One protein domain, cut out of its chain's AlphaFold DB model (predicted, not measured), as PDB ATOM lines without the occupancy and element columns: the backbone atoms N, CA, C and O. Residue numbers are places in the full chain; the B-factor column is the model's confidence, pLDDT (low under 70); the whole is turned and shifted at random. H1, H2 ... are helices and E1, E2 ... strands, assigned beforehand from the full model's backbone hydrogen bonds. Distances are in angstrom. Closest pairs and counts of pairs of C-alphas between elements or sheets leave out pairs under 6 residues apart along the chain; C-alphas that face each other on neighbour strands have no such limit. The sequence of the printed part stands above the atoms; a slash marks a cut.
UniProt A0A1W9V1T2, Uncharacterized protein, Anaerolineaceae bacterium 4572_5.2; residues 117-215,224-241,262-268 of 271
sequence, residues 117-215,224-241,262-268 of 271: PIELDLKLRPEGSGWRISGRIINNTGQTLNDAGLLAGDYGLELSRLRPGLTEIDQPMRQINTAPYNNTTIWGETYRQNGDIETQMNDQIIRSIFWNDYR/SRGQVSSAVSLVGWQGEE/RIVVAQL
ATOM      1  N   PRO A 117      82.946 106.174 127.805       95.50
ATOM      2  CA  PRO A 117      83.603 106.228 129.099       95.50
ATOM      3  C   PRO A 117      83.778 104.843 129.728       95.50
ATOM      4  O   PRO A 117      82.969 103.937 129.538       95.50
ATOM      5  N   ILE A 118      84.829 104.681 130.527       96.88
ATOM      6  CA  ILE A 118      84.924 103.589 131.498       96.88
ATOM      7  C   ILE A 118      85.092 104.245 132.860       96.88
ATOM      8  O   ILE A 118      85.999 105.053 133.046       96.88
ATOM      9  N   GLU A 119      84.210 103.916 133.793       97.56
ATOM     10  CA  GLU A 119      84.196 104.510 135.127       97.56
ATOM     11  C   GLU A 119      84.800 103.539 136.138       97.56
ATOM     12  O   GLU A 119      84.464 102.352 136.166       97.56
ATOM     13  N   LEU A 120      85.689 104.053 136.980       96.94
ATOM     14  CA  LEU A 120      86.356 103.334 138.053       96.94
ATOM     15  C   LEU A 120      86.051 104.050 139.373       96.94
ATOM     16  O   LEU A 120      86.524 105.156 139.619       96.94
ATOM     17  N   ASP A 121      85.290 103.390 140.237       96.00
ATOM     18  CA  ASP A 121      85.027 103.821 141.611       96.00
ATOM     19  C   ASP A 121      85.648 102.781 142.540       96.00
ATOM     20  O   ASP A 121      85.016 101.783 142.899       96.00
ATOM     21  N   LEU A 122      86.942 102.956 142.817       95.38
ATOM     22  CA  LEU A 122      87.788 101.952 143.455       95.38
ATOM     23  C   LEU A 122      88.440 102.501 144.721       95.38
ATOM     24  O   LEU A 122      88.911 103.638 144.778       95.38
ATOM     25  N   LYS A 123      88.516 101.635 145.728       94.31
ATOM     26  CA  LYS A 123      89.197 101.872 146.997       94.31
ATOM     27  C   LYS A 123      90.254 100.816 147.205       94.31
ATOM     28  O   LYS A 123      90.007  99.626 146.987       94.31
ATOM     29  N   LEU A 124      91.405 101.262 147.680       91.69
ATOM     30  CA  LEU A 124      92.501 100.391 148.043       91.69
ATOM     31  C   LEU A 124      92.721 100.456 149.550       91.69
ATOM     32  O   LEU A 124      92.852 101.541 150.103       91.69
ATOM     33  N   ARG A 125      92.781  99.293 150.196       92.44
ATOM     34  CA  ARG A 125      93.020  99.171 151.636       92.44
ATOM     35  C   ARG A 125      94.162  98.194 151.915       92.44
ATOM     36  O   ARG A 125      94.269  97.190 151.200       92.44
ATOM     37  N   PRO A 126      95.005  98.436 152.929       91.06
ATOM     38  CA  PRO A 126      95.998  97.457 153.355       91.06
ATOM     39  C   PRO A 126      95.334  96.141 153.795       91.06
ATOM     40  O   PRO A 126      94.322  96.151 154.496       91.06
ATOM     41  N   GLU A 127      95.916  95.000 153.424       89.62
ATOM     42  CA  GLU A 127      95.499  93.674 153.894       89.62
ATOM     43  C   GLU A 127      96.731  92.817 154.207       89.62
ATOM     44  O   GLU A 127      97.413  92.312 153.312       89.62
ATOM     45  N   GLY A 128      97.036  92.646 155.495       86.62
ATOM     46  CA  GLY A 128      98.243  91.939 155.926       86.62
ATOM     47  C   GLY A 128      99.506  92.633 155.404       86.62
ATOM     48  O   GLY A 128      99.758  93.787 155.734       86.62
ATOM     49  N   SER A 129     100.297  91.926 154.591       82.12
ATOM     50  CA  SER A 129     101.479  92.470 153.899       82.12
ATOM     51  C   SER A 129     101.207  92.892 152.447       82.12
ATOM     52  O   SER A 129     102.146  93.165 151.699       82.12
ATOM     53  N   GLY A 130      99.948  92.851 152.012       87.12
ATOM     54  CA  GLY A 130      99.520  93.194 150.664       87.12
ATOM     55  C   GLY A 130      98.421  94.248 150.676       87.12
ATOM     56  O   GLY A 130      98.245  94.992 151.643       87.12
ATOM     57  N   TRP A 131      97.675  94.294 149.580       91.44
ATOM     58  CA  TRP A 131      96.615  95.268 149.367       91.44
ATOM     59  C   TRP A 131      95.359  94.575 148.893       91.44
ATOM     60  O   TRP A 131      95.430  93.573 148.186       91.44
ATOM     61  N   ARG A 132      94.209  95.137 149.241       94.81
ATOM     62  CA  ARG A 132      92.913  94.707 148.736       94.81
ATOM     63  C   ARG A 132      92.265  95.845 147.981       94.81
ATOM     64  O   ARG A 132      92.216  96.966 148.489       94.81
ATOM     65  N   ILE A 133      91.743  95.542 146.801       95.06
ATOM     66  CA  ILE A 133      90.993  96.493 145.990       95.06
ATOM     67  C   ILE A 133      89.515  96.136 146.023       95.06
ATOM     68  O   ILE A 133      89.141  94.971 145.880       95.06
ATOM     69  N   SER A 134      88.679  97.145 146.237       96.50
ATOM     70  CA  SER A 134      87.229  96.988 146.288       96.50
ATOM     71  C   SER A 134      86.531  98.142 145.590       96.50
ATOM     72  O   SER A 134      87.047  99.258 145.605       96.50
ATOM     73  N   GLY A 135      85.368  97.888 144.998       96.31
ATOM     74  CA  GLY A 135      84.578  98.922 144.341       96.31
ATOM     75  C   GLY A 135      83.913  98.441 143.060       96.31
ATOM     76  O   GLY A 135      83.584  97.263 142.916       96.31
ATOM     77  N   ARG A 136      83.690  99.379 142.139       97.38
ATOM     78  CA  ARG A 136      82.914  99.176 140.915       97.38
ATOM     79  C   ARG A 136      83.698  99.634 139.693       97.38
ATOM     80  O   ARG A 136      84.336 100.683 139.706       97.38
ATOM     81  N   ILE A 137      83.595  98.849 138.631       98.06
ATOM     82  CA  ILE A 137      84.074  99.175 137.290       98.06
ATOM     83  C   ILE A 137      82.855  99.174 136.375       98.06
ATOM     84  O   ILE A 137      82.139  98.175 136.321       98.06
ATOM     85  N   ILE A 138      82.613 100.263 135.654       98.19
ATOM     86  CA  ILE A 138      81.537 100.348 134.666       98.19
ATOM     87  C   ILE A 138      82.173 100.520 133.295       98.19
ATOM     88  O   ILE A 138      82.694 101.579 132.958       98.19
ATOM     89  N   ASN A 139      82.142  99.456 132.497       97.44
ATOM     90  CA  ASN A 139      82.554  99.512 131.106       97.44
ATOM     91  C   ASN A 139      81.355  99.963 130.260       97.44
ATOM     92  O   ASN A 139      80.552  99.125 129.848       97.44
ATOM     93  N   ASN A 140      81.221 101.269 130.005       96.06
ATOM     94  CA  ASN A 140      80.150 101.784 129.144       96.06
ATOM     95  C   ASN A 140      80.446 101.586 127.653       96.06
ATOM     96  O   ASN A 140      79.659 102.021 126.820       96.06
ATOM     97  N   THR A 141      81.563 100.942 127.296       91.56
ATOM     98  CA  THR A 141      81.853 100.619 125.901       91.56
ATOM     99  C   THR A 141      81.018  99.426 125.437       91.56
ATOM    100  O   THR A 141      80.677  98.536 126.213       91.56
ATOM    101  N   GLY A 142      80.752  99.345 124.134       90.56
ATOM    102  CA  GLY A 142      80.165  98.150 123.517       90.56
ATOM    103  C   GLY A 142      81.125  96.957 123.390       90.56
ATOM    104  O   GLY A 142      80.751  95.948 122.795       90.56
ATOM    105  N   GLN A 143      82.359  97.052 123.900       91.44
ATOM    106  CA  GLN A 143      83.424  96.075 123.671       91.44
ATOM    107  C   GLN A 143      83.880  95.399 124.969       91.44
ATOM    108  O   GLN A 143      83.924  96.000 126.041       91.44
ATOM    109  N   THR A 144      84.247  94.119 124.871       93.88
ATOM    110  CA  THR A 144      84.916  93.407 125.970       93.88
ATOM    111  C   THR A 144      86.410  93.701 125.917       93.88
ATOM    112  O   THR A 144      87.018  93.535 124.863       93.88
ATOM    113  N   LEU A 145      86.999  94.087 127.049       94.44
ATOM    114  CA  LEU A 145      88.453  94.126 127.191       94.44
ATOM    115  C   LEU A 145      88.950  92.732 127.581       94.44
ATOM    116  O   LEU A 145      88.499  92.175 128.583       94.44
ATOM    117  N   ASN A 146      89.861  92.177 126.791       92.88
ATOM    118  CA  ASN A 146      90.550  90.917 127.056       92.88
ATOM    119  C   ASN A 146      91.867  91.170 127.793       92.88
ATOM    120  O   ASN A 146      92.365  92.294 127.820       92.88
ATOM    121  N   ASP A 147      92.396  90.133 128.435       91.81
ATOM    122  CA  ASP A 147      93.567  90.172 129.319       91.81
ATOM    123  C   ASP A 147      93.561  91.387 130.255       91.81
ATOM    124  O   ASP A 147      94.559  92.085 130.452       91.81
ATOM    125  N   ALA A 148      92.372  91.671 130.790       95.06
ATOM    126  CA  ALA A 148      92.135  92.861 131.582       95.06
ATOM    127  C   ALA A 148      92.746  92.716 132.979       95.06
ATOM    128  O   ALA A 148      92.725  91.638 133.580       95.06
ATOM    129  N   GLY A 149      93.229  93.821 133.538       96.00
ATOM    130  CA  GLY A 149      93.753  93.860 134.895       96.00
ATOM    131  C   GLY A 149      93.794  95.265 135.477       96.00
ATOM    132  O   GLY A 149      93.804  96.257 134.755       96.00
ATOM    133  N   LEU A 150      93.819  95.344 136.802       96.06
ATOM    134  CA  LEU A 150      94.043  96.579 137.547       96.06
ATOM    135  C   LEU A 150      95.485  96.604 138.023       96.06
ATOM    136  O   LEU A 150      95.962  95.614 138.573       96.06
ATOM    137  N   LEU A 151      96.150  97.738 137.848       93.38
ATOM    138  CA  LEU A 151      97.538  97.965 138.228       93.38
ATOM    139  C   LEU A 151      97.615  99.130 139.217       93.38
ATOM    140  O   LEU A 151      97.023 100.185 138.986       93.38
ATOM    141  N   ALA A 152      98.359  98.941 140.305       90.62
ATOM    142  CA  ALA A 152      98.596  99.939 141.344       90.62
ATOM    143  C   ALA A 152     100.046  99.829 141.847       90.62
ATOM    144  O   ALA A 152     100.347  99.090 142.786       90.62
ATOM    145  N   GLY A 153     100.969 100.551 141.202       86.38
ATOM    146  CA  GLY A 153     102.404 100.392 141.463       86.38
ATOM    147  C   GLY A 153     102.877  98.978 141.110       86.38
ATOM    148  O   GLY A 153     102.637  98.514 140.001       86.38
ATOM    149  N   ASP A 154     103.499  98.280 142.060       87.19
ATOM    150  CA  ASP A 154     103.969  96.890 141.891       87.19
ATOM    151  C   ASP A 154     102.903  95.826 142.223       87.19
ATOM    152  O   ASP A 154     103.218  94.636 142.330       87.19
ATOM    153  N   TYR A 155     101.648  96.230 142.421       90.69
ATOM    154  CA  TYR A 155     100.536  95.325 142.699       90.69
ATOM    155  C   TYR A 155      99.553  95.297 141.537       90.69
ATOM    156  O   TYR A 155      99.298  96.313 140.890       90.69
ATOM    157  N   GLY A 156      98.952  94.133 141.307       93.00
ATOM    158  CA  GLY A 156      97.929  93.967 140.292       93.00
ATOM    159  C   GLY A 156      96.843  92.968 140.670       93.00
ATOM    160  O   GLY A 156      97.056  92.050 141.465       93.00
ATOM    161  N   LEU A 157      95.675  93.153 140.066       95.25
ATOM    162  CA  LEU A 157      94.574  92.196 140.056       95.25
ATOM    163  C   LEU A 157      94.280  91.830 138.604       95.25
ATOM    164  O   LEU A 157      93.966  92.704 137.802       95.25
ATOM    165  N   GLU A 158      94.371  90.549 138.273       95.00
ATOM    166  CA  GLU A 158      93.976  90.055 136.958       95.00
ATOM    167  C   GLU A 158      92.458  89.846 136.929       95.00
ATOM    168  O   GLU A 158      91.898  89.190 137.805       95.00
ATOM    169  N   LEU A 159      91.795  90.428 135.931       94.44
ATOM    170  CA  LEU A 159      90.359  90.278 135.687       94.44
ATOM    171  C   LEU A 159      90.075  89.303 134.535       94.44
ATOM    172  O   LEU A 159      88.945  88.838 134.389       94.44
ATOM    173  N   SER A 160      91.087  89.019 133.710       91.19
ATOM    174  CA  SER A 160      91.052  88.245 132.463       91.19
ATOM    175  C   SER A 160      90.127  88.837 131.392       91.19
ATOM    176  O   SER A 160      90.583  89.131 130.297       91.19
ATOM    177  N   ARG A 161      88.837  89.068 131.667       94.31
ATOM    178  CA  ARG A 161      87.914  89.753 130.748       94.31
ATOM    179  C   ARG A 161      87.014  90.742 131.474       94.31
ATOM    180  O   ARG A 161      86.318  90.367 132.412       94.31
ATOM    181  N   LEU A 162      86.934  91.962 130.953       96.44
ATOM    182  CA  LEU A 162      85.989  92.985 131.394       96.44
ATOM    183  C   LEU A 162      84.933  93.212 130.310       96.44
ATOM    184  O   LEU A 162      85.173  93.887 129.309       96.44
ATOM    185  N   ARG A 163      83.753  92.621 130.503       96.19
ATOM    186  CA  ARG A 163      82.610  92.785 129.591       96.19
ATOM    187  C   ARG A 163      81.982  94.178 129.729       96.19
ATOM    188  O   ARG A 163      82.199  94.823 130.754       96.19
ATOM    189  N   PRO A 164      81.189  94.625 128.741       96.88
ATOM    190  CA  PRO A 164      80.320  95.787 128.897       96.88
ATOM    191  C   PRO A 164      79.427  95.685 130.141       96.88
ATOM    192  O   PRO A 164      78.895  94.611 130.438       96.88
ATOM    193  N   GLY A 165      79.236  96.809 130.830       97.75
ATOM    194  CA  GLY A 165      78.394  96.937 132.019       97.75
ATOM    195  C   GLY A 165      79.159  97.017 133.345       97.75
ATOM    196  O   GLY A 165      80.360  97.284 133.391       97.75
ATOM    197  N   LEU A 166      78.416  96.820 134.438       97.69
ATOM    198  CA  LEU A 166      78.914  96.897 135.812       97.69
ATOM    199  C   LEU A 166      79.640  95.607 136.216       97.69
ATOM    200  O   LEU A 166      79.102  94.509 136.082       97.69
ATOM    201  N   THR A 167      80.828  95.762 136.791       98.00
ATOM    202  CA  THR A 167      81.590  94.714 137.472       98.00
ATOM    203  C   THR A 167      81.936  95.188 138.880       98.00
ATOM    204  O   THR A 167      82.596  96.210 139.051       98.00
ATOM    205  N   GLU A 168      81.497  94.443 139.891       97.44
ATOM    206  CA  GLU A 168      81.872  94.680 141.288       97.44
ATOM    207  C   GLU A 168      83.079  93.820 141.661       97.44
ATOM    208  O   GLU A 168      83.173  92.655 141.263       97.44
ATOM    209  N   ILE A 169      84.003  94.388 142.434       96.81
ATOM    210  CA  ILE A 169      85.203  93.690 142.895       96.81
ATOM    211  C   ILE A 169      85.420  93.912 144.393       96.81
ATOM    212  O   ILE A 169      85.167  94.994 144.916       96.81
ATOM    213  N   ASP A 170      85.921  92.884 145.073       96.81
ATOM    214  CA  ASP A 170      86.523  92.947 146.411       96.81
ATOM    215  C   ASP A 170      87.542  91.807 146.513       96.81
ATOM    216  O   ASP A 170      87.233  90.695 146.947       96.81
ATOM    217  N   GLN A 171      88.747  92.044 145.996       96.50
ATOM    218  CA  GLN A 171      89.762  91.004 145.830       96.50
ATOM    219  C   GLN A 171      91.138  91.478 146.309       96.50
ATOM    220  O   GLN A 171      91.462  92.667 146.198       96.50
ATOM    221  N   PRO A 172      91.968  90.566 146.845       95.31
ATOM    222  CA  PRO A 172      93.354  90.884 147.144       95.31
ATOM    223  C   PRO A 172      94.117  91.158 145.843       95.31
ATOM    224  O   PRO A 172      93.969  90.444 144.851       95.31
ATOM    225  N   MET A 173      94.965  92.178 145.858       93.19
ATOM    226  CA  MET A 173      95.954  92.416 144.816       93.19
ATOM    227  C   MET A 173      97.219  91.624 145.135       93.19
ATOM    228  O   MET A 173      97.693  91.593 146.274       93.19
ATOM    229  N   ARG A 174      97.801  91.007 144.110       91.94
ATOM    230  CA  ARG A 174      99.082  90.303 144.221       91.94
ATOM    231  C   ARG A 174     100.215  91.207 143.774       91.94
ATOM    232  O   ARG A 174     100.028  92.061 142.912       91.94
ATOM    233  N   GLN A 175     101.400  90.989 144.331       88.50
ATOM    234  CA  GLN A 175     102.603  91.583 143.767       88.50
ATOM    235  C   GLN A 175     102.815  91.015 142.361       88.50
ATOM    236  O   GLN A 175     102.787  89.796 142.172       88.50
ATOM    237  N   ILE A 176     103.003  91.897 141.389       88.31
ATOM    238  CA  ILE A 176     103.238  91.523 139.997       88.31
ATOM    239  C   ILE A 176     104.725  91.536 139.684       88.31
ATOM    240  O   ILE A 176     105.534  92.219 140.314       88.31
ATOM    241  N   ASN A 177     105.102  90.741 138.694       85.25
ATOM    242  CA  ASN A 177     106.470  90.714 138.228       85.25
ATOM    243  C   ASN A 177     106.694  91.882 137.275       85.25
ATOM    244  O   ASN A 177     106.194  91.837 136.160       85.25
ATOM    245  N   THR A 178     107.473  92.886 137.667       81.12
ATOM    246  CA  THR A 178     107.717  94.106 136.875       81.12
ATOM    247  C   THR A 178     109.061  94.100 136.142       81.12
ATOM    248  O   THR A 178     109.335  94.990 135.341       81.12
ATOM    249  N   ALA A 179     109.890  93.065 136.341       76.94
ATOM    250  CA  ALA A 179     111.220  92.995 135.745       76.94
ATOM    251  C   ALA A 179     111.159  92.962 134.202       76.94
ATOM    252  O   ALA A 179     110.446  92.127 133.635       76.94
ATOM    253  N   PRO A 180     111.920  93.819 133.499       68.06
ATOM    254  CA  PRO A 180     111.968  93.776 132.044       68.06
ATOM    255  C   PRO A 180     112.662  92.496 131.567       68.06
ATOM    256  O   PRO A 180     113.524  91.950 132.258       68.06
ATOM    257  N   TYR A 181     112.294  92.020 130.374       67.50
ATOM    258  CA  TYR A 181     112.871  90.818 129.748       67.50
ATOM    259  C   TYR A 181     112.775  89.538 130.596       67.50
ATOM    260  O   TYR A 181     113.589  88.622 130.452       67.50
ATOM    261  N   ASN A 182     111.788  89.458 131.489       73.25
ATOM    262  CA  ASN A 182     111.509  88.227 132.211       73.25
ATOM    263  C   ASN A 182     110.927  87.170 131.258       73.25
ATOM    264  O   ASN A 182     110.329  87.508 130.244       73.25
ATOM    265  N   ASN A 183     111.083  85.888 131.582       79.88
ATOM    266  CA  ASN A 183     110.460  84.785 130.848       79.88
ATOM    267  C   ASN A 183     109.058  84.434 131.380       79.88
ATOM    268  O   ASN A 183     108.546  83.349 131.089       79.88
ATOM    269  N   THR A 184     108.478  85.323 132.184       84.56
ATOM    270  CA  THR A 184     107.153  85.191 132.786       84.56
ATOM    271  C   THR A 184     106.317  86.442 132.542       84.56
ATOM    272  O   THR A 184     106.854  87.548 132.437       84.56
ATOM    273  N   THR A 185     104.999  86.269 132.484       87.19
ATOM    274  CA  THR A 185     104.030  87.367 132.441       87.19
ATOM    275  C   THR A 185     104.097  88.201 133.725       87.19
ATOM    276  O   THR A 185     104.645  87.767 134.745       87.19
ATOM    277  N   ILE A 186     103.521  89.406 133.719       87.25
ATOM    278  CA  ILE A 186     103.341  90.230 134.927       87.25
ATOM    279  C   ILE A 186     102.556  89.475 136.010       87.25
ATOM    280  O   ILE A 186     102.737  89.725 137.201       87.25
ATOM    281  N   TRP A 187     101.765  88.486 135.596       89.25
ATOM    282  CA  TRP A 187     100.948  87.605 136.424       89.25
ATOM    283  C   TRP A 187     101.686  86.371 136.974       89.25
ATOM    284  O   TRP A 187     101.151  85.693 137.849       89.25
ATOM    285  N   GLY A 188     102.918  86.108 136.522       84.75
ATOM    286  CA  GLY A 188     103.782  85.032 137.028       84.75
ATOM    287  C   GLY A 188     103.761  83.730 136.218       84.75
ATOM    288  O   GLY A 188     104.410  82.761 136.611       84.75
ATOM    289  N   GLU A 189     103.071  83.690 135.081       84.00
ATOM    290  CA  GLU A 189     103.032  82.513 134.206       84.00
ATOM    291  C   GLU A 189     104.251  82.475 133.286       84.00
ATOM    292  O   GLU A 189     104.627  83.497 132.721       84.00
ATOM    293  N   THR A 190     104.882  81.315 133.086       83.25
ATOM    294  CA  THR A 190     106.049  81.226 132.187       83.25
ATOM    295  C   THR A 190     105.613  81.265 130.725       83.25
ATOM    296  O   THR A 190     104.733  80.509 130.326       83.25
ATOM    297  N   TYR A 191     106.304  82.029 129.872       80.25
ATOM    298  CA  TYR A 191     105.983  82.087 128.436       80.25
ATOM    299  C   TYR A 191     106.069  80.717 127.746       80.25
ATOM    300  O   TYR A 191     105.311  80.432 126.826       80.25
ATOM    301  N   ARG A 192     106.944  79.819 128.228       68.81
ATOM    302  CA  ARG A 192     107.007  78.423 127.748       68.81
ATOM    303  C   ARG A 192     105.729  77.626 128.011       68.81
ATOM    304  O   ARG A 192     105.463  76.689 127.273       68.81
ATOM    305  N   GLN A 193     105.006  77.949 129.082       65.25
ATOM    306  CA  GLN A 193     103.742  77.304 129.439       65.25
ATOM    307  C   GLN A 193     102.567  77.950 128.705       65.25
ATOM    308  O   GLN A 193     101.627  77.249 128.352       65.25
ATOM    309  N   ASN A 194     102.648  79.259 128.458       64.38
ATOM    310  CA  ASN A 194     101.586  80.020 127.815       64.38
ATOM    311  C   ASN A 194     101.559  79.777 126.287       64.38
ATOM    312  O   ASN A 194     100.491  79.664 125.701       64.38
ATOM    313  N   GLY A 195     102.716  79.572 125.636       62.59
ATOM    314  CA  GLY A 195     102.817  79.133 124.229       62.59
ATOM    315  C   GLY A 195     102.302  80.135 123.184       62.59
ATOM    316  O   GLY A 195     102.598  79.979 122.000       62.59
ATOM    317  N   ASP A 196     101.588  81.167 123.623       78.31
ATOM    318  CA  ASP A 196     101.045  82.239 122.818       78.31
ATOM    319  C   ASP A 196     102.009  83.434 122.759       78.31
ATOM    320  O   ASP A 196     102.367  84.057 123.764       78.31
ATOM    321  N   ILE A 197     102.447  83.738 121.540       77.81
ATOM    322  CA  ILE A 197     103.346  84.854 121.258       77.81
ATOM    323  C   ILE A 197     102.647  86.204 121.451       77.81
ATOM    324  O   ILE A 197     103.313  87.182 121.791       77.81
ATOM    325  N   GLU A 198     101.326  86.260 121.272       80.38
ATOM    326  CA  GLU A 198     100.546  87.483 121.429       80.38
ATOM    327  C   GLU A 198     100.520  87.914 122.895       80.38
ATOM    328  O   GLU A 198     100.932  89.031 123.206       80.38
ATOM    329  N   THR A 199     100.201  86.998 123.810       81.38
ATOM    330  CA  THR A 199     100.294  87.232 125.259       81.38
ATOM    331  C   THR A 199     101.682  87.731 125.683       81.38
ATOM    332  O   THR A 199     101.796  88.681 126.463       81.38
ATOM    333  N   GLN A 200     102.763  87.147 125.147       81.25
ATOM    334  CA  GLN A 200     104.124  87.618 125.428       81.25
ATOM    335  C   GLN A 200     104.352  89.055 124.931       81.25
ATOM    336  O   GLN A 200     104.941  89.867 125.646       81.25
ATOM    337  N   MET A 201     103.919  89.381 123.712       81.69
ATOM    338  CA  MET A 201     104.055  90.730 123.154       81.69
ATOM    339  C   MET A 201     103.242  91.752 123.953       81.69
ATOM    340  O   MET A 201     103.767  92.810 124.306       81.69
ATOM    341  N   ASN A 202     102.002  91.410 124.289       86.94
ATOM    342  CA  ASN A 202     101.087  92.235 125.066       86.94
ATOM    343  C   ASN A 202     101.667  92.566 126.447       86.94
ATOM    344  O   ASN A 202     101.689  93.726 126.865       86.94
ATOM    345  N   ASP A 203     102.229  91.561 127.116       86.38
ATOM    346  CA  ASP A 203     102.914  91.709 128.396       86.38
ATOM    347  C   ASP A 203     104.117  92.663 128.304       86.38
ATOM    348  O   ASP A 203     104.269  93.566 129.129       86.38
ATOM    349  N   GLN A 204     104.956  92.524 127.270       83.06
ATOM    350  CA  GLN A 204     106.107  93.411 127.068       83.06
ATOM    351  C   GLN A 204     105.691  94.858 126.766       83.06
ATOM    352  O   GLN A 204     106.346  95.788 127.243       83.06
ATOM    353  N   ILE A 205     104.590  95.068 126.038       85.88
ATOM    354  CA  ILE A 205     104.047  96.409 125.777       85.88
ATOM    355  C   ILE A 205     103.596  97.056 127.084       85.88
ATOM    356  O   ILE A 205     104.039  98.164 127.389       85.88
ATOM    357  N   ILE A 206     102.806  96.353 127.903       88.25
ATOM    358  CA  ILE A 206     102.381  96.856 129.218       88.25
ATOM    359  C   ILE A 206     103.614  97.193 130.066       88.25
ATOM    360  O   ILE A 206     103.704  98.289 130.623       88.25
ATOM    361  N   ARG A 207     104.627  96.317 130.093       85.31
ATOM    362  CA  ARG A 207     105.870  96.585 130.831       85.31
ATOM    363  C   ARG A 207     106.581  97.855 130.384       85.31
ATOM    364  O   ARG A 207     107.021  98.635 131.223       85.31
ATOM    365  N   SER A 208     106.673  98.065 129.075       81.62
ATOM    366  CA  SER A 208     107.320  99.243 128.494       81.62
ATOM    367  C   SER A 208     106.561 100.549 128.755       81.62
ATOM    368  O   SER A 208     107.138 101.627 128.645       81.62
ATOM    369  N   ILE A 209     105.278 100.475 129.111       84.44
ATOM    370  CA  ILE A 209     104.477 101.656 129.443       84.44
ATOM    371  C   ILE A 209     104.636 102.007 130.924       84.44
ATOM    372  O   ILE A 209     104.809 103.176 131.254       84.44
ATOM    373  N   PHE A 210     104.599 101.009 131.811       84.31
ATOM    374  CA  PHE A 210     104.540 101.243 133.259       84.31
ATOM    375  C   PHE A 210     105.896 101.162 133.984       84.31
ATOM    376  O   PHE A 210     106.045 101.790 135.029       84.31
ATOM    377  N   TRP A 211     106.892 100.427 133.465       80.38
ATOM    378  CA  TRP A 211     108.153 100.141 134.185       80.38
ATOM    379  C   TRP A 211     109.430 100.289 133.334       80.38
ATOM    380  O   TRP A 211     110.468  99.703 133.644       80.38
ATOM    381  N   ASN A 212     109.396 101.090 132.266       66.25
ATOM    382  CA  ASN A 212     110.527 101.264 131.336       66.25
ATOM    383  C   ASN A 212     111.737 102.033 131.910       66.25
ATOM    384  O   ASN A 212     112.791 102.080 131.282       66.25
ATOM    385  N   ASP A 213     111.647 102.575 133.127       54.19
ATOM    386  CA  ASP A 213     112.754 103.275 133.802       54.19
ATOM    387  C   ASP A 213     113.850 102.341 134.370       54.19
ATOM    388  O   ASP A 213     114.733 102.770 135.123       54.19
ATOM    389  N   TYR A 214     113.848 101.050 134.016       41.06
ATOM    390  CA  TYR A 214     114.850 100.090 134.483       41.06
ATOM    391  C   TYR A 214     116.250 100.368 133.904       41.06
ATOM    392  O   TYR A 214     116.589 100.007 132.774       41.06
ATOM    393  N   ARG A 215     117.120 100.956 134.732       39.06
ATOM    394  CA  ARG A 215     118.538 101.206 134.433       39.06
ATOM    395  C   ARG A 215     119.442 100.017 134.792       39.06
ATOM    396  O   ARG A 215     120.283 100.141 135.677       39.06
ATOM    397  N   SER A 224     111.675 100.924 145.564       43.00
ATOM    398  CA  SER A 224     110.927 100.606 146.778       43.00
ATOM    399  C   SER A 224     109.879  99.562 146.413       43.00
ATOM    400  O   SER A 224     108.750  99.900 146.070       43.00
ATOM    401  N   ARG A 225     110.278  98.286 146.449       49.34
ATOM    402  CA  ARG A 225     109.378  97.143 146.352       49.34
ATOM    403  C   ARG A 225     108.273  97.370 147.373       49.34
ATOM    404  O   ARG A 225     108.565  97.518 148.559       49.34
ATOM    405  N   GLY A 226     107.032  97.395 146.906       52.91
ATOM    406  CA  GLY A 226     105.864  97.525 147.774       52.91
ATOM    407  C   GLY A 226     105.241  98.922 147.847       52.91
ATOM    408  O   GLY A 226     104.335  99.116 148.655       52.91
ATOM    409  N   GLN A 227     105.671  99.891 147.029       59.06
ATOM    410  CA  GLN A 227     104.931 101.149 146.899       59.06
ATOM    411  C   GLN A 227     103.687 100.969 146.027       59.06
ATOM    412  O   GLN A 227     103.754 100.480 144.898       59.06
ATOM    413  N   VAL A 228     102.548 101.404 146.560       62.97
ATOM    414  CA  VAL A 228     101.321 101.567 145.785       62.97
ATOM    415  C   VAL A 228     101.251 102.997 145.279       62.97
ATOM    416  O   VAL A 228     101.502 103.948 146.017       62.97
ATOM    417  N   SER A 229     100.911 103.130 144.001       73.75
ATOM    418  CA  SER A 229     100.526 104.397 143.390       73.75
ATOM    419  C   SER A 229      99.249 104.961 144.029       73.75
ATOM    420  O   SER A 229      98.338 104.216 144.382       73.75
ATOM    421  N   SER A 230      99.137 106.289 144.104       76.94
ATOM    422  CA  SER A 230      97.884 106.985 144.450       76.94
ATOM    423  C   SER A 230      96.808 106.875 143.358       76.94
ATOM    424  O   SER A 230      95.678 107.329 143.545       76.94
ATOM    425  N   ALA A 231      97.146 106.272 142.219       87.31
ATOM    426  CA  ALA A 231      96.244 106.000 141.114       87.31
ATOM    427  C   ALA A 231      96.218 104.507 140.772       87.31
ATOM    428  O   ALA A 231      97.251 103.829 140.802       87.31
ATOM    429  N   VAL A 232      95.041 104.026 140.377       92.19
ATOM    430  CA  VAL A 232      94.847 102.704 139.772       92.19
ATOM    431  C   VAL A 232      94.679 102.873 138.273       92.19
ATOM    432  O   VAL A 232      93.961 103.757 137.811       92.19
ATOM    433  N   SER A 233      95.341 102.009 137.511       95.50
ATOM    434  CA  SER A 233      95.158 101.903 136.066       95.50
ATOM    435  C   SER A 233      94.456 100.595 135.731       95.50
ATOM    436  O   SER A 233      94.977  99.524 136.034       95.50
ATOM    437  N   LEU A 234      93.294 100.667 135.092       96.94
ATOM    438  CA  LEU A 234      92.729  99.538 134.362       96.94
ATOM    439  C   LEU A 234      93.461  99.425 133.028       96.94
ATOM    440  O   LEU A 234      93.536 100.400 132.282       96.94
ATOM    441  N   VAL A 235      93.959  98.235 132.718       96.38
ATOM    442  CA  VAL A 235      94.522  97.885 131.414       96.38
ATOM    443  C   VAL A 235      93.716  96.752 130.798       96.38
ATOM    444  O   VAL A 235      93.217  95.890 131.519       96.38
ATOM    445  N   GLY A 236      93.586  96.735 129.475       94.81
ATOM    446  CA  GLY A 236      92.986  95.609 128.764       94.81
ATOM    447  C   GLY A 236      93.019  95.774 127.250       94.81
ATOM    448  O   GLY A 236      93.028  96.892 126.733       94.81
ATOM    449  N   TRP A 237      93.044  94.652 126.543       93.12
ATOM    450  CA  TRP A 237      93.164  94.584 125.092       93.12
ATOM    451  C   TRP A 237      91.800  94.556 124.409       93.12
ATOM    452  O   TRP A 237      90.920  93.766 124.748       93.12
ATOM    453  N   GLN A 238      91.630  95.426 123.427       89.62
ATOM    454  CA  GLN A 238      90.488  95.485 122.527       89.62
ATOM    455  C   GLN A 238      90.770  94.623 121.293       89.62
ATOM    456  O   GLN A 238      91.906  94.559 120.818       89.62
ATOM    457  N   GLY A 239      89.730  93.959 120.786       73.19
ATOM    458  CA  GLY A 239      89.820  93.151 119.568       73.19
ATOM    459  C   GLY A 239      89.998  93.984 118.292       73.19
ATOM    460  O   GLY A 239      89.808  95.200 118.292       73.19
ATOM    461  N   GLU A 240      90.312  93.298 117.192       66.06
ATOM    462  CA  GLU A 240      90.662  93.864 115.875       66.06
ATOM    463  C   GLU A 240      89.579  94.733 115.205       66.06
ATOM    464  O   GLU A 240      89.875  95.464 114.260       66.06
ATOM    465  N   GLU A 241      88.325  94.678 115.661       58.56
ATOM    466  CA  GLU A 241      87.178  95.194 114.900       58.56
ATOM    467  C   GLU A 241      87.060  96.730 114.853       58.56
ATOM    468  O   GLU A 241      86.261  97.247 114.075       58.56
ATOM    469  N   ARG A 262      93.715  99.483 125.867       94.62
ATOM    470  CA  ARG A 262      92.975 100.496 126.620       94.62
ATOM    471  C   ARG A 262      93.592 100.652 128.004       94.62
ATOM    472  O   ARG A 262      93.770  99.663 128.711       94.62
ATOM    473  N   ILE A 263      93.893 101.889 128.382       95.44
ATOM    474  CA  ILE A 263      94.385 102.271 129.703       95.44
ATOM    475  C   ILE A 263      93.444 103.330 130.266       95.44
ATOM    476  O   ILE A 263      93.292 104.399 129.677       95.44
ATOM    477  N   VAL A 264      92.829 103.039 131.408       96.31
ATOM    478  CA  VAL A 264      91.931 103.961 132.110       96.31
ATOM    479  C   VAL A 264      92.500 104.228 133.488       96.31
ATOM    480  O   VAL A 264      92.693 103.296 134.268       96.31
ATOM    481  N   VAL A 265      92.789 105.488 133.784       94.38
ATOM    482  CA  VAL A 265      93.411 105.897 135.043       94.38
ATOM    483  C   VAL A 265      92.364 106.532 135.948       94.38
ATOM    484  O   VAL A 265      91.621 107.416 135.526       94.38
ATOM    485  N   ALA A 266      92.335 106.112 137.207       92.19
ATOM    486  CA  ALA A 266      91.544 106.745 138.251       92.19
ATOM    487  C   ALA A 266      92.413 107.069 139.458       92.19
ATOM    488  O   ALA A 266      93.278 106.280 139.851       92.19
ATOM    489  N   GLN A 267      92.160 108.224 140.067       87.88
ATOM    490  CA  GLN A 267      92.686 108.500 141.395       87.88
ATOM    491  C   GLN A 267      91.949 107.626 142.404       87.88
ATOM    492  O   GLN A 267      90.726 107.493 142.347       87.88
ATOM    493  N   LEU A 268      92.696 107.027 143.323       80.62
ATOM    494  CA  LEU A 268      92.088 106.347 144.452       80.62
ATOM    495  C   LEU A 268      91.476 107.396 145.377       80.62
ATOM    496  O   LEU A 268      92.129 108.386 145.714       80.62
TER     497      LEU A 268
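AT A GLANCE: This is residues 117 to 215, 224 to 241 and 262 to 268 of the 271 residues of an uncharacterized protein of Anaerolineaceae bacterium 4572_5.2 (UniProt A0A1W9V1T2). One antiparallel sheet of seven strands folds back on itself like a flattened barrel, with the leaf E1 E2 facing the leaf E4 E3 E6 E7 across the hinge E5. It is nearly closed where the edge strands E1 and E7 come near each other, and the helix H2 covers E3 and E6 from outside, with the short H1 beyond its first end. The printed part has 124 residues, with seven named strands and two named helices in the order E1 E2 E3 E4 E5 H1 H2 E6 E7 along the chain; the sheet's order is E1 E2 E5 E4 E3 E6 E7, and the class is mixed, helices and strands. The whole is compact, with a radius of gyration of the C-alphas of 14.3 A and spans of 40 by 34 by 24 A.

HOW THE PARTS SIT: E1, residues 118 to 127, forms a hairpin with E2, residues 130 to 139; N 123 and O 134 are 2.8 A apart, within hydrogen-bond range. E3, residues 145 to 152, and E4, residues 155 to 162, form a hairpin, with N 150 and O 157 at 2.8 A. E4 forms another with E5, residues 165 to 175, where N 174 and O 156 are 2.9 A apart. E5 is staggered: residues 165 to 173 pair with E2, with N 169 and O 135 at 2.9 A, and 174 to 175 with E4. E3 E4 E5 are a meander, each strand the antiparallel neighbour of the one before; E2 E3 E4 E5 are a Greek key, E2 being also the antiparallel neighbour of E5. H1, residues 191 to 194, is not on the sheet. H2, residues 197 to 210, is on it at a height of 10.1 A, over E3 and over E6, residues 231 to 238; on the local plane it runs along E6, only just, at 28 degrees. Every O i to N i+4 pair of H2 is within hydrogen-bond range; H1 is too short for one. E6 is antiparallel to E3, with N 235 and O 149 at 2.8 A, and to E7, residues 262 to 267, with N 264 and O 234 at 2.9 A. The closest C-alphas of E1 and E7, Leu 120 and Ala 266, are 6.2 A apart.

IN THESE COORDINATES: E1 starts at C-alpha 118 (84.924, 103.589, 131.498). E1 and E2 each measure 26.7 A from first to last C-alpha, E5 27.4 A, E6 22.1 A and H2 20.3 A. H2 begins at C-alpha 197 (103.346, 84.854, 121.258), and E7 ends at C-alpha 267 (92.686, 108.500, 141.395).

THE WHOLE: C-alphas 215 and 224 are 14.5 A apart across one cut, and 241 and 262 14.1 A across the other. The link from E5 to H1, 15 residues, is long. Mean pLDDT of the printed part is 85.7; residues 180 to 181, 192 to 195, 212 to 215, 224 to 228 and 240 to 241 are under 70.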